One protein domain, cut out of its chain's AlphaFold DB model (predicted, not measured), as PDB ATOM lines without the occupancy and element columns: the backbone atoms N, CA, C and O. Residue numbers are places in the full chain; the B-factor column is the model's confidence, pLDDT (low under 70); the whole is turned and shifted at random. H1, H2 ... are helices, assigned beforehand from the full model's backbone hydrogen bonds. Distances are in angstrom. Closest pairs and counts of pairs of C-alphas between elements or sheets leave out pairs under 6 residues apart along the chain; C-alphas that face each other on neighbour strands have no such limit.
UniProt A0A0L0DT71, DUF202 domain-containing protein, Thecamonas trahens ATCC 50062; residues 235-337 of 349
ATOM      1  N   ARG A 235     219.930 130.719  74.796       50.19
ATOM      2  CA  ARG A 235     219.197 129.848  75.720       50.19
ATOM      3  C   ARG A 235     219.436 130.163  77.197       50.19
ATOM      4  O   ARG A 235     218.501 129.982  77.973       50.19
ATOM      5  N   THR A 236     220.620 130.618  77.607       57.53
ATOM      6  CA  THR A 236     220.923 130.819  79.038       57.53
ATOM      7  C   THR A 236     220.387 132.153  79.552       57.53
ATOM      8  O   THR A 236     219.825 132.206  80.646       57.53
ATOM      9  N   LEU A 237     220.433 133.205  78.729       61.44
ATOM     10  CA  LEU A 237     219.810 134.497  79.043       61.44
ATOM     11  C   LEU A 237     218.281 134.397  79.106       61.44
ATOM     12  O   LEU A 237     217.672 134.826  80.085       61.44
ATOM     13  N   LEU A 238     217.663 133.721  78.135       62.47
ATOM     14  CA  LEU A 238     216.213 133.519  78.118       62.47
ATOM     15  C   LEU A 238     215.730 132.602  79.262       62.47
ATOM     16  O   LEU A 238     214.626 132.768  79.786       62.47
ATOM     17  N   ALA A 239     216.558 131.649  79.703       71.06
ATOM     18  CA  ALA A 239     216.274 130.848  80.894       71.06
ATOM     19  C   ALA A 239     216.316 131.688  82.182       71.06
ATOM     20  O   ALA A 239     215.461 131.517  83.056       71.06
ATOM     21  N   ASN A 240     217.265 132.623  82.285       67.69
ATOM     22  CA  ASN A 240     217.387 133.519  83.430       67.69
ATOM     23  C   ASN A 240     216.159 134.445  83.548       67.69
ATOM     24  O   ASN A 240     215.566 134.563  84.624       67.69
ATOM     25  N   GLU A 241     215.692 135.004  82.430       81.25
ATOM     26  CA  GLU A 241     214.488 135.845  82.384       81.25
ATOM     27  C   GLU A 241     213.216 135.096  82.815       81.25
ATOM     28  O   GLU A 241     212.400 135.643  83.557       81.25
ATOM     29  N   ARG A 242     213.060 133.816  82.445       81.00
ATOM     30  CA  ARG A 242     211.905 132.994  82.861       81.00
ATOM     31  C   ARG A 242     211.790 132.877  84.383       81.00
ATOM     32  O   ARG A 242     210.684 132.915  84.927       81.00
ATOM     33  N   THR A 243     212.917 132.727  85.075       76.44
ATOM     34  CA  THR A 243     212.924 132.639  86.544       76.44
ATOM     35  C   THR A 243     212.598 133.983  87.187       76.44
ATOM     36  O   THR A 243     211.742 134.036  88.071       76.44
ATOM     37  N   PHE A 244     213.164 135.074  86.662       81.00
ATOM     38  CA  PHE A 244     212.832 136.436  87.078       81.00
ATOM     39  C   PHE A 244     211.333 136.730  86.926       81.00
ATOM     40  O   PHE A 244     210.704 137.212  87.870       81.00
ATOM     41  N   LEU A 245     210.736 136.372  85.784       82.62
ATOM     42  CA  LEU A 245     209.303 136.550  85.536       82.62
ATOM     43  C   LEU A 245     208.444 135.742  86.511       82.62
ATOM     44  O   LEU A 245     207.434 136.248  86.992       82.62
ATOM     45  N   SER A 246     208.850 134.519  86.859       80.06
ATOM     46  CA  SER A 246     208.150 133.713  87.869       80.06
ATOM     47  C   SER A 246     208.181 134.369  89.259       80.06
ATOM     48  O   SER A 246     207.175 134.393  89.982       80.06
ATOM     49  N   TRP A 247     209.316 134.964  89.632       82.56
ATOM     50  CA  TRP A 247     209.487 135.640  90.920       82.56
ATOM     51  C   TRP A 247     208.707 136.959  90.959       82.56
ATOM     52  O   TRP A 247     207.941 137.192  91.896       82.56
ATOM     53  N   ALA A 248     208.787 137.755  89.890       86.75
ATOM     54  CA  ALA A 248     208.016 138.984  89.724       86.75
ATOM     55  C   ALA A 248     206.495 138.723  89.687       86.75
ATOM     56  O   ALA A 248     205.713 139.433  90.327       86.75
ATOM     57  N   ALA A 249     206.052 137.659  89.012       85.94
ATOM     58  CA  ALA A 249     204.648 137.249  89.003       85.94
ATOM     59  C   ALA A 249     204.164 136.819  90.396       85.94
ATOM     60  O   ALA A 249     202.993 136.985  90.737       85.94
ATOM     61  N   SER A 250     205.045 136.266  91.229       82.88
ATOM     62  CA  SER A 250     204.719 135.902  92.612       82.88
ATOM     63  C   SER A 250     204.566 137.141  93.501       82.88
ATOM     64  O   SER A 250     203.567 137.235  94.215       82.88
ATOM     65  N   SER A 251     205.460 138.134  93.393       87.81
ATOM     66  CA  SER A 251     205.283 139.429  94.077       87.81
ATOM     67  C   SER A 251     204.022 140.159  93.621       87.81
ATOM     68  O   SER A 251     203.310 140.726  94.446       87.81
ATOM     69  N   LEU A 252     203.692 140.100  92.328       90.50
ATOM     70  CA  LEU A 252     202.489 140.741  91.806       90.50
ATOM     71  C   LEU A 252     201.216 140.075  92.340       90.50
ATOM     72  O   LEU A 252     200.275 140.773  92.705       90.50
ATOM     73  N   ARG A 253     201.194 138.740  92.453       91.19
ATOM     74  CA  ARG A 253     200.087 138.006  93.090       91.19
ATOM     75  C   ARG A 253     199.896 138.417  94.554       91.19
ATOM     76  O   ARG A 253     198.766 138.652  94.966       91.19
ATOM     77  N   LEU A 254     200.982 138.565  95.316       87.69
ATOM     78  CA  LEU A 254     200.946 139.082  96.693       87.69
ATOM     79  C   LEU A 254     200.388 140.511  96.755       87.69
ATOM     80  O   LEU A 254     199.494 140.786  97.555       87.69
ATOM     81  N   GLY A 255     200.859 141.391  95.870       90.31
ATOM     82  CA  GLY A 255     200.349 142.756  95.747       90.31
ATOM     83  C   GLY A 255     198.864 142.793  95.383       90.31
ATOM     84  O   GLY A 255     198.112 143.541  95.995       90.31
ATOM     85  N   ALA A 256     198.414 141.940  94.460       92.38
ATOM     86  CA  ALA A 256     197.011 141.836  94.061       92.38
ATOM     87  C   ALA A 256     196.108 141.389  95.221       92.38
ATOM     88  O   ALA A 256     195.044 141.971  95.421       92.38
ATOM     89  N   ILE A 257     196.548 140.411  96.022       90.31
ATOM     90  CA  ILE A 257     195.836 139.988  97.238       90.31
ATOM     91  C   ILE A 257     195.793 141.134  98.262       90.31
ATOM     92  O   ILE A 257     194.739 141.392  98.843       90.31
ATOM     93  N   GLY A 258     196.903 141.857  98.448       90.00
ATOM     94  CA  GLY A 258     196.964 143.041  99.310       90.00
ATOM     95  C   GLY A 258     195.990 144.137  98.870       90.00
ATOM     96  O   GLY A 258     195.196 144.615  99.679       90.00
ATOM     97  N   THR A 259     195.980 144.477  97.581       91.38
ATOM     98  CA  THR A 259     195.038 145.439  96.995       91.38
ATOM     99  C   THR A 259     193.592 144.977  97.175       91.38
ATOM    100  O   THR A 259     192.769 145.756  97.643       91.38
ATOM    101  N   ALA A 260     193.282 143.705  96.899       91.69
ATOM    102  CA  ALA A 260     191.939 143.154  97.085       91.69
ATOM    103  C   ALA A 260     191.467 143.243  98.548       91.69
ATOM    104  O   ALA A 260     190.318 143.605  98.806       91.69
ATOM    105  N   LEU A 261     192.351 142.979  99.515       88.69
ATOM    106  CA  LEU A 261     192.053 143.133 100.942       88.69
ATOM    107  C   LEU A 261     191.727 144.583 101.312       88.69
ATOM    108  O   LEU A 261     190.759 144.820 102.035       88.69
ATOM    109  N   ILE A 262     192.487 145.551 100.798       88.88
ATOM    110  CA  ILE A 262     192.223 146.976 101.047       88.88
ATOM    111  C   ILE A 262     190.893 147.384 100.411       88.88
ATOM    112  O   ILE A 262     190.074 148.023 101.068       88.88
ATOM    113  N   THR A 263     190.653 146.990  99.160       90.69
ATOM    114  CA  THR A 263     189.448 147.362  98.414       90.69
ATOM    115  C   THR A 263     188.182 146.782  99.039       90.69
ATOM    116  O   THR A 263     187.216 147.515  99.233       90.69
ATOM    117  N   PHE A 264     188.172 145.491  99.383       89.12
ATOM    118  CA  PHE A 264     186.960 144.836  99.880       89.12
ATOM    119  C   PHE A 264     186.784 144.936 101.390       89.12
ATOM    120  O   PHE A 264     185.650 145.028 101.842       89.12
ATOM    121  N   PHE A 265     187.863 144.941 102.177       86.00
ATOM    122  CA  PHE A 265     187.792 144.864 103.642       86.00
ATOM    123  C   PHE A 265     188.328 146.112 104.354       86.00
ATOM    124  O   PHE A 265     188.294 146.170 105.588       86.00
ATOM    125  N   GLY A 266     188.759 147.144 103.615       78.81
ATOM    126  CA  GLY A 266     189.375 148.370 104.146       78.81
ATOM    127  C   GLY A 266     188.514 149.196 105.108       78.81
ATOM    128  O   GLY A 266     189.013 150.110 105.754       78.81
ATOM    129  N   HIS A 267     187.239 148.852 105.284       81.94
ATOM    130  CA  HIS A 267     186.397 149.398 106.350       81.94
ATOM    131  C   HIS A 267     186.843 148.951 107.757       81.94
ATOM    132  O   HIS A 267     186.552 149.625 108.746       81.94
ATOM    133  N   THR A 268     187.587 147.847 107.870       81.69
ATOM    134  CA  THR A 268     188.244 147.455 109.121       81.69
ATOM    135  C   THR A 268     189.689 147.950 109.152       81.69
ATOM    136  O   THR A 268     190.475 147.690 108.243       81.69
ATOM    137  N   ALA A 269     190.079 148.615 110.247       77.94
ATOM    138  CA  ALA A 269     191.464 149.060 110.451       77.94
ATOM    139  C   ALA A 269     192.473 147.898 110.365       77.94
ATOM    140  O   ALA A 269     193.613 148.086 109.947       77.94
ATOM    141  N   PHE A 270     192.026 146.691 110.724       76.06
ATOM    142  CA  PHE A 270     192.787 145.456 110.583       76.06
ATOM    143  C   PHE A 270     193.116 145.132 109.121       76.06
ATOM    144  O   PHE A 270     194.274 144.888 108.795       76.06
ATOM    145  N   ALA A 271     192.123 145.158 108.230       78.25
ATOM    146  CA  ALA A 271     192.335 144.815 106.829       78.25
ATOM    147  C   ALA A 271     193.143 145.873 106.071       78.25
ATOM    148  O   ALA A 271     193.957 145.503 105.231       78.25
ATOM    149  N   MET A 272     192.984 147.165 106.395       79.50
ATOM    150  CA  MET A 272     193.866 148.202 105.841       79.50
ATOM    151  C   MET A 272     195.322 147.953 106.224       79.50
ATOM    152  O   MET A 272     196.195 147.984 105.362       79.50
ATOM    153  N   PHE A 273     195.584 147.664 107.501       79.69
ATOM    154  CA  PHE A 273     196.938 147.376 107.960       79.69
ATOM    155  C   PHE A 273     197.510 146.124 107.285       79.69
ATOM    156  O   PHE A 273     198.629 146.156 106.779       79.69
ATOM    157  N   LEU A 274     196.734 145.038 107.235       80.25
ATOM    158  CA  LEU A 274     197.158 143.784 106.618       80.25
ATOM    159  C   LEU A 274     197.435 143.952 105.118       80.25
ATOM    160  O   LEU A 274     198.427 143.434 104.612       80.25
ATOM    161  N   GLY A 275     196.589 144.710 104.423       83.69
ATOM    162  CA  GLY A 275     196.776 145.045 103.019       83.69
ATOM    163  C   GLY A 275     198.027 145.886 102.770       83.69
ATOM    164  O   GLY A 275     198.805 145.560 101.875       83.69
ATOM    165  N   CYS A 276     198.277 146.911 103.594       82.56
ATOM    166  CA  CYS A 276     199.512 147.697 103.530       82.56
ATOM    167  C   CYS A 276     200.751 146.834 103.805       82.56
ATOM    168  O   CYS A 276     201.714 146.912 103.050       82.56
ATOM    169  N   ALA A 277     200.710 145.968 104.821       80.69
ATOM    170  CA  ALA A 277     201.811 145.062 105.144       80.69
ATOM    171  C   ALA A 277     202.116 144.091 103.989       80.69
ATOM    172  O   ALA A 277     203.277 143.917 103.621       80.69
ATOM    173  N   LEU A 278     201.081 143.509 103.368       81.19
ATOM    174  CA  LEU A 278     201.220 142.667 102.174       81.19
ATOM    175  C   LEU A 278     201.860 143.425 101.006       81.19
ATOM    176  O   LEU A 278     202.689 142.861 100.293       81.19
ATOM    177  N   TRP A 279     201.517 144.702 100.836       86.69
ATOM    178  CA  TRP A 279     202.104 145.554  99.805       86.69
ATOM    179  C   TRP A 279     203.586 145.838 100.071       86.69
ATOM    180  O   TRP A 279     204.411 145.694  99.170       86.69
ATOM    181  N   THR A 280     203.950 146.150 101.319       81.44
ATOM    182  CA  THR A 280     205.352 146.328 101.729       81.44
ATOM    183  C   THR A 280     206.172 145.071 101.438       81.44
ATOM    184  O   THR A 280     207.244 145.151 100.839       81.44
ATOM    185  N   ILE A 281     205.643 143.898 101.788       81.44
ATOM    186  CA  ILE A 281     206.288 142.608 101.522       81.44
ATOM    187  C   ILE A 281     206.432 142.355 100.014       81.44
ATOM    188  O   ILE A 281     207.492 141.922  99.560       81.44
ATOM    189  N   ALA A 282     205.395 142.654  99.227       85.50
ATOM    190  CA  ALA A 282     205.420 142.487  97.776       85.50
ATOM    191  C   ALA A 282     206.510 143.346  97.114       85.50
ATOM    192  O   ALA A 282     207.231 142.850  96.248       85.50
ATOM    193  N   VAL A 283     206.673 144.600  97.549       84.56
ATOM    194  CA  VAL A 283     207.709 145.513  97.036       84.56
ATOM    195  C   VAL A 283     209.110 145.028  97.397       84.56
ATOM    196  O   VAL A 283     209.983 144.988  96.530       84.56
ATOM    197  N   VAL A 284     209.327 144.610  98.647       81.38
ATOM    198  CA  VAL A 284     210.622 144.064  99.088       81.38
ATOM    199  C   VAL A 284     210.980 142.809  98.288       81.38
ATOM    200  O   VAL A 284     212.112 142.675  97.818       81.38
ATOM    201  N   TYR A 285     210.014 141.918  98.058       82.81
ATOM    202  CA  TYR A 285     210.245 140.709  97.271       82.81
ATOM    203  C   TYR A 285     210.546 141.008  95.797       82.81
ATOM    204  O   TYR A 285     211.431 140.392  95.197       82.81
ATOM    205  N   LEU A 286     209.861 141.995  95.215       85.25
ATOM    206  CA  LEU A 286     210.121 142.442  93.850       85.25
ATOM    207  C   LEU A 286     211.528 143.048  93.714       85.25
ATOM    208  O   LEU A 286     212.249 142.724  92.769       85.25
ATOM    209  N   ALA A 287     211.952 143.869  94.679       83.31
ATOM    210  CA  ALA A 287     213.296 144.445  94.710       83.31
ATOM    211  C   ALA A 287     214.386 143.362  94.812       83.31
ATOM    212  O   ALA A 287     215.387 143.417  94.090       83.31
ATOM    213  N   TYR A 288     214.169 142.342  95.648       80.62
ATOM    214  CA  TYR A 288     215.058 141.184  95.748       80.62
ATOM    215  C   TYR A 288     215.194 140.444  94.405       80.62
ATOM    216  O   TYR A 288     216.311 140.172  93.959       80.62
ATOM    217  N   SER A 289     214.073 140.198  93.716       80.81
ATOM    218  CA  SER A 289     214.064 139.558  92.393       80.81
ATOM    219  C   SER A 289     214.902 140.334  91.366       80.81
ATOM    220  O   SER A 289     215.738 139.754  90.667       80.81
ATOM    221  N   ILE A 290     214.761 141.665  91.330       83.44
ATOM    222  CA  ILE A 290     215.537 142.538  90.434       83.44
ATOM    223  C   ILE A 290     217.033 142.462  90.752       83.44
ATOM    224  O   ILE A 290     217.860 142.351  89.843       83.44
ATOM    225  N   ARG A 291     217.408 142.495  92.036       79.00
ATOM    226  CA  ARG A 291     218.816 142.394  92.436       79.00
ATOM    227  C   ARG A 291     219.417 141.057  92.010       79.00
ATOM    228  O   ARG A 291     220.534 141.036  91.488       79.00
ATOM    229  N   ARG A 292     218.674 139.956  92.163       75.62
ATOM    230  CA  ARG A 292     219.155 138.633  91.754       75.62
ATOM    231  C   ARG A 292     219.327 138.506  90.245       75.62
ATOM    232  O   ARG A 292     220.333 137.954  89.798       75.62
ATOM    233  N   TYR A 293     218.409 139.085  89.475       77.50
ATOM    234  CA  TYR A 293     218.533 139.170  88.022       77.50
ATOM    235  C   TYR A 293     219.822 139.895  87.604       77.50
ATOM    236  O   TYR A 293     220.568 139.390  86.765       77.50
ATOM    237  N   ARG A 294     220.144 141.028  88.249       79.12
ATOM    238  CA  ARG A 294     221.365 141.801  87.952       79.12
ATOM    239  C   ARG A 294     222.648 141.038  88.276       79.12
ATOM    240  O   ARG A 294     223.565 141.054  87.461       79.12
ATOM    241  N   GLN A 295     222.703 140.343  89.415       73.00
ATOM    242  CA  GLN A 295     223.863 139.515  89.772       73.00
ATOM    243  C   GLN A 295     224.111 138.406  88.741       73.00
ATOM    244  O   GLN A 295     225.251 138.181  88.340       73.00
ATOM    245  N   ARG A 296     223.049 137.750  88.254       69.62
ATOM    246  CA  ARG A 296     223.180 136.723  87.209       69.62
ATOM    247  C   ARG A 296     223.562 137.292  85.848       69.62
ATOM    248  O   ARG A 296     224.385 136.693  85.166       69.62
ATOM    249  N   ALA A 297     223.023 138.450  85.474       71.50
ATOM    250  CA  ALA A 297     223.407 139.124  84.236       71.50
ATOM    251  C   ALA A 297     224.910 139.468  84.220       71.50
ATOM    252  O   ALA A 297     225.568 139.292  83.201       71.50
ATOM    253  N   GLN A 298     225.471 139.889  85.358       68.50
ATOM    254  CA  GLN A 298     226.901 140.196  85.481       68.50
ATOM    255  C   GLN A 298     227.793 138.945  85.484       68.50
ATOM    256  O   GLN A 298     228.862 138.962  84.873       68.50
ATOM    257  N   ALA A 299     227.350 137.846  86.104       65.19
ATOM    258  CA  ALA A 299     228.077 136.572  86.088       65.19
ATOM    259  C   ALA A 299     228.146 135.948  84.679       65.19
ATOM    260  O   ALA A 299     229.177 135.408  84.286       65.19
ATOM    261  N   LEU A 300     227.078 136.083  83.881       65.12
ATOM    262  CA  LEU A 300     227.051 135.621  82.486       65.12
ATOM    263  C   LEU A 300     227.998 136.425  81.580       65.12
ATOM    264  O   LEU A 300     228.579 135.865  80.656       65.12
ATOM    265  N   LEU A 301     228.190 137.718  81.862       65.19
ATOM    266  CA  LEU A 301     229.116 138.581  81.117       65.19
ATOM    267  C   LEU A 301     230.590 138.334  81.469       65.19
ATOM    268  O   LEU A 301     231.464 138.610  80.653       65.19
ATOM    269  N   THR A 302     230.875 137.828  82.671       65.06
ATOM    270  CA  THR A 302     232.244 137.626  83.180       65.06
ATOM    271  C   THR A 302     232.744 136.186  83.060       65.06
ATOM    272  O   THR A 302     233.882 135.915  83.430       65.06
ATOM    273  N   ALA A 303     231.934 135.280  82.492       55.81
ATOM    274  CA  ALA A 303     232.297 133.891  82.191       55.81
ATOM    275  C   ALA A 303     232.937 133.133  83.374       55.81
ATOM    276  O   ALA A 303     233.810 132.291  83.178       55.81
ATOM    277  N   SER A 304     232.516 133.430  84.608       54.28
ATOM    278  CA  SER A 304     232.951 132.672  85.780       54.28
ATOM    279  C   SER A 304     232.157 131.366  85.862       54.28
ATOM    280  O   SER A 304     230.957 131.401  86.150       54.28
ATOM    281  N   ASP A 305     232.821 130.228  85.644       48.91
ATOM    282  CA  ASP A 305     232.294 128.863  85.832       48.91
ATOM    283  C   ASP A 305     232.101 128.530  87.332       48.91
ATOM    284  O   ASP A 305     232.642 127.565  87.868       48.91
ATOM    285  N   GLY A 306     231.360 129.374  88.052       53.22
ATOM    286  CA  GLY A 306     230.981 129.147  89.444       53.22
ATOM    287  C   GLY A 306     229.717 128.281  89.543       53.22
ATOM    288  O   GLY A 306     228.831 128.403  88.695       53.22
ATOM    289  N   PRO A 307     229.585 127.416  90.565       51.00
ATOM    290  CA  PRO A 307     228.429 126.538  90.722       51.00
ATOM    291  C   PRO A 307     227.125 127.344  90.827       51.00
ATOM    292  O   PRO A 307     226.836 127.980  91.838       51.00
ATOM    293  N   PHE A 308     226.291 127.277  89.787       52.53
ATOM    294  CA  PHE A 308     224.959 127.894  89.733       52.53
ATOM    295  C   PHE A 308     223.920 127.126  90.576       52.53
ATOM    296  O   PHE A 308     222.780 126.936  90.147       52.53
ATOM    297  N   LEU A 309     224.295 126.653  91.769       47.91
ATOM    298  CA  LEU A 309     223.358 126.015  92.688       47.91
ATOM    299  C   LEU A 309     222.422 127.082  93.269       47.91
ATOM    300  O   LEU A 309     222.769 127.860  94.155       47.91
ATOM    301  N   ASP A 310     221.206 127.124  92.732       56.06
ATOM    302  CA  ASP A 310     220.151 128.082  93.067       56.06
ATOM    303  C   ASP A 310     219.447 127.737  94.394       56.06
ATOM    304  O   ASP A 310     218.225 127.606  94.470       56.06
ATOM    305  N   VAL A 311     220.226 127.568  95.467       56.84
ATOM    306  CA  VAL A 311     219.704 127.346  96.831       56.84
ATOM    307  C   VAL A 311     219.019 128.617  97.365       56.84
ATOM    308  O   VAL A 311     218.180 128.567  98.261       56.84
ATOM    309  N   ALA A 312     219.322 129.769  96.761       57.16
ATOM    310  CA  ALA A 312     218.866 131.083  97.201       57.16
ATOM    311  C   ALA A 312     217.366 131.345  96.966       57.16
ATOM    312  O   ALA A 312     216.770 132.155  97.680       57.16
ATOM    313  N   GLY A 313     216.732 130.679  95.994       61.38
ATOM    314  CA  GLY A 313     215.307 130.869  95.700       61.38
ATOM    315  C   GLY A 313     214.407 130.497  96.887       61.38
ATOM    316  O   GLY A 313     213.759 131.380  97.458       61.38
ATOM    317  N   PRO A 314     214.399 129.226  97.326       63.84
ATOM    318  CA  PRO A 314     213.594 128.785  98.466       63.84
ATOM    319  C   PRO A 314     213.920 129.532  99.767       63.84
ATOM    320  O   PRO A 314     213.008 129.905 100.502       63.84
ATOM    321  N   VAL A 315     215.203 129.810 100.027       67.50
ATOM    322  CA  VAL A 315     215.654 130.504 101.248       67.50
ATOM    323  C   VAL A 315     215.113 131.935 101.314       67.50
ATOM    324  O   VAL A 315     214.613 132.359 102.355       67.50
ATOM    325  N   SER A 316     215.118 132.661 100.194       66.69
ATOM    326  CA  SER A 316     214.588 134.029 100.144       66.69
ATOM    327  C   SER A 316     213.080 134.107 100.387       66.69
ATOM    328  O   SER A 316     212.604 135.005 101.084       66.69
ATOM    329  N   PHE A 317     212.328 133.127  99.882       65.94
ATOM    330  CA  PHE A 317     210.889 133.035 100.103       65.94
ATOM    331  C   PHE A 317     210.567 132.774 101.580       65.94
ATOM    332  O   PHE A 317     209.702 133.434 102.158       65.94
ATOM    333  N   VAL A 318     211.317 131.869 102.217       73.44
ATOM    334  CA  VAL A 318     211.187 131.582 103.652       73.44
ATOM    335  C   VAL A 318     211.547 132.809 104.494       73.44
ATOM    336  O   VAL A 318     210.793 133.153 105.404       73.44
ATOM    337  N   GLY A 319     212.632 133.519 104.165       74.12
ATOM    338  CA  GLY A 319     213.030 134.743 104.872       74.12
ATOM    339  C   GLY A 319     211.935 135.814 104.863       74.12
ATOM    340  O   GLY A 319     211.618 136.404 105.896       74.12
ATOM    341  N   ILE A 320     211.275 136.005 103.723       70.06
ATOM    342  CA  ILE A 320     210.196 136.988 103.580       70.06
ATOM    343  C   ILE A 320     208.932 136.582 104.341       70.06
ATOM    344  O   ILE A 320     208.282 137.434 104.952       70.06
ATOM    345  N   ILE A 321     208.602 135.290 104.364       72.25
ATOM    346  CA  ILE A 321     207.493 134.780 105.179       72.25
ATOM    347  C   ILE A 321     207.766 135.012 106.666       72.25
ATOM    348  O   ILE A 321     206.862 135.423 107.392       72.25
ATOM    349  N   ILE A 322     209.002 134.805 107.125       75.00
ATOM    350  CA  ILE A 322     209.375 135.062 108.520       75.00
ATOM    351  C   ILE A 322     209.174 136.542 108.860       75.00
ATOM    352  O   ILE A 322     208.536 136.847 109.868       75.00
ATOM    353  N   VAL A 323     209.618 137.466 108.001       74.62
ATOM    354  CA  VAL A 323     209.383 138.908 108.198       74.62
ATOM    355  C   VAL A 323     207.884 139.219 108.249       74.62
ATOM    356  O   VAL A 323     207.437 139.940 109.141       74.62
ATOM    357  N   ALA A 324     207.083 138.630 107.360       72.69
ATOM    358  CA  ALA A 324     205.632 138.804 107.357       72.69
ATOM    359  C   ALA A 324     204.977 138.333 108.666       72.69
ATOM    360  O   ALA A 324     204.124 139.027 109.223       72.69
ATOM    361  N   ILE A 325     205.406 137.179 109.185       75.62
ATOM    362  CA  ILE A 325     204.936 136.631 110.461       75.62
ATOM    363  C   ILE A 325     205.345 137.546 111.619       75.62
ATOM    364  O   ILE A 325     204.524 137.829 112.488       75.62
ATOM    365  N   VAL A 326     206.575 138.063 111.623       77.69
ATOM    366  CA  VAL A 326     207.048 138.994 112.659       77.69
ATOM    367  C   VAL A 326     206.235 140.288 112.648       77.69
ATOM    368  O   VAL A 326     205.815 140.747 113.712       77.69
ATOM    369  N   LEU A 327     205.948 140.853 111.473       73.88
ATOM    370  CA  LEU A 327     205.093 142.035 111.335       73.88
ATOM    371  C   LEU A 327     203.664 141.757 111.820       73.88
ATOM    372  O   LEU A 327     203.089 142.569 112.548       73.88
ATOM    373  N   TYR A 328     203.115 140.591 111.475       74.94
ATOM    374  CA  TYR A 328     201.792 140.157 111.918       74.94
ATOM    375  C   TYR A 328     201.712 140.007 113.442       74.94
ATOM    376  O   TYR A 328     200.805 140.553 114.070       74.94
ATOM    377  N   ILE A 329     202.678 139.313 114.052       75.44
ATOM    378  CA  ILE A 329     202.740 139.119 115.505       75.44
ATOM    379  C   ILE A 329     202.940 140.460 116.205       75.44
ATOM    380  O   ILE A 329     202.220 140.761 117.153       75.44
ATOM    381  N   SER A 330     203.860 141.295 115.719       74.94
ATOM    382  CA  SER A 330     204.105 142.628 116.283       74.94
ATOM    383  C   SER A 330     202.827 143.461 116.288       74.94
ATOM    384  O   SER A 330     202.477 144.073 117.297       74.94
ATOM    385  N   PHE A 331     202.071 143.425 115.191       70.81
ATOM    386  CA  PHE A 331     200.780 144.087 115.121       70.81
ATOM    387  C   PHE A 331     199.754 143.476 116.082       70.81
ATOM    388  O   PHE A 331     199.093 144.223 116.798       70.81
ATOM    389  N   PHE A 332     199.628 142.149 116.153       72.12
ATOM    390  CA  PHE A 332     198.687 141.481 117.059       72.12
ATOM    391  C   PHE A 332     198.973 141.806 118.533       72.12
ATOM    392  O   PHE A 332     198.055 142.109 119.297       72.12
ATOM    393  N   VAL A 333     200.252 141.827 118.913       75.12
ATOM    394  CA  VAL A 333     200.712 142.175 120.264       75.12
ATOM    395  C   VAL A 333     200.407 143.640 120.597       75.12
ATOM    396  O   VAL A 333     199.966 143.940 121.704       75.12
ATOM    397  N   ILE A 334     200.584 144.563 119.647       68.56
ATOM    398  CA  ILE A 334     200.334 145.998 119.866       68.56
ATOM    399  C   ILE A 334     198.833 146.336 119.804       68.56
ATOM    400  O   ILE A 334     198.362 147.219 120.528       68.56
ATOM    401  N   ALA A 335     198.079 145.667 118.931       65.56
ATOM    402  CA  ALA A 335     196.683 145.977 118.630       65.56
ATOM    403  C   ALA A 335     195.668 145.215 119.492       65.56
ATOM    404  O   ALA A 335     194.489 145.564 119.410       65.56
ATOM    405  N   GLY A 336     196.110 144.231 120.293       56.03
ATOM    406  CA  GLY A 336     195.324 143.381 121.201       56.03
ATOM    407  C   GLY A 336     193.891 143.870 121.449       56.03
ATOM    408  O   GLY A 336     193.669 144.690 122.350       56.03
ATOM    409  N   PRO A 337     192.911 143.421 120.641       62.53
ATOM    410  CA  PRO A 337     191.536 143.858 120.786       62.53
ATOM    411  C   PRO A 337     190.994 143.315 122.103       62.53
ATOM    412  O   PRO A 337     190.924 142.106 122.305       62.53
TER     413      PRO A 337
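This is residues 235 to 337 of the 349 residues of the protein "DUF202 domain-containing protein" of Thecamonas trahens ATCC 50062 (UniProt A0A0L0DT71). Three long helices run lengthwise in a rod, each the opposite way to the one before, their centres making a wide triangle with H2 at the corner between the other two: H1 packs closely along H2, H3 packs more loosely on H2 over a part of its length, and H1 and H3 stay apart. H1 and H2 make a close helical hairpin, and the turn from H2 to H3 sticks out at one end with residues 301 to 307. The printed part has 103 residues with three named helices, in the order H1, H2, H3, and no named strand; its class is all helix. The whole is loose, with a radius of gyration of the C-alphas of 17.1 A, and it is a rod spanning 57 by 25 by 15 A.

The longest helix, H2, takes residues 269 to 302 and measures 50.4 A from first to last C-alpha. H1 takes residues 235 to 265 and measures 44.6 A, beginning at C-alpha 235 at (219.197, 129.848, 75.720). H3 takes residues 312 to 335 and measures 34.3 A, ending at C-alpha 335 at (196.683, 145.977, 118.630).

H2 and H1 touch, with the closest C-alphas those of Gly 258 and Gly 275, 4.2 A apart. They run opposite ways at a shallow tilt of 9 degrees, a helical hairpin with a tight link of 3 residues. H2 and H3 touch through residues 274 to 285 of H2 and 320 to 328 of H3 alone; their closest C-alphas, those of Ile 281 and Ala 324, are 7.0 A apart. They too form a helical hairpin, running opposite ways at a shallow tilt of 22 degrees. H1 and H3 are apart. In H1, H2 and H3 every O i to N i+4 pair is within hydrogen-bond range.

The two C-alphas farthest apart, those of Ala 303 and Pro 337, are 57.0 A apart. The printed part has no cut, and no link is long; that from H2 to H3 is short, with 9 residues. The mean pLDDT of the printed part is 75.0, and low confidence, under 70, includes residues 298 to 317 and 334 to 337.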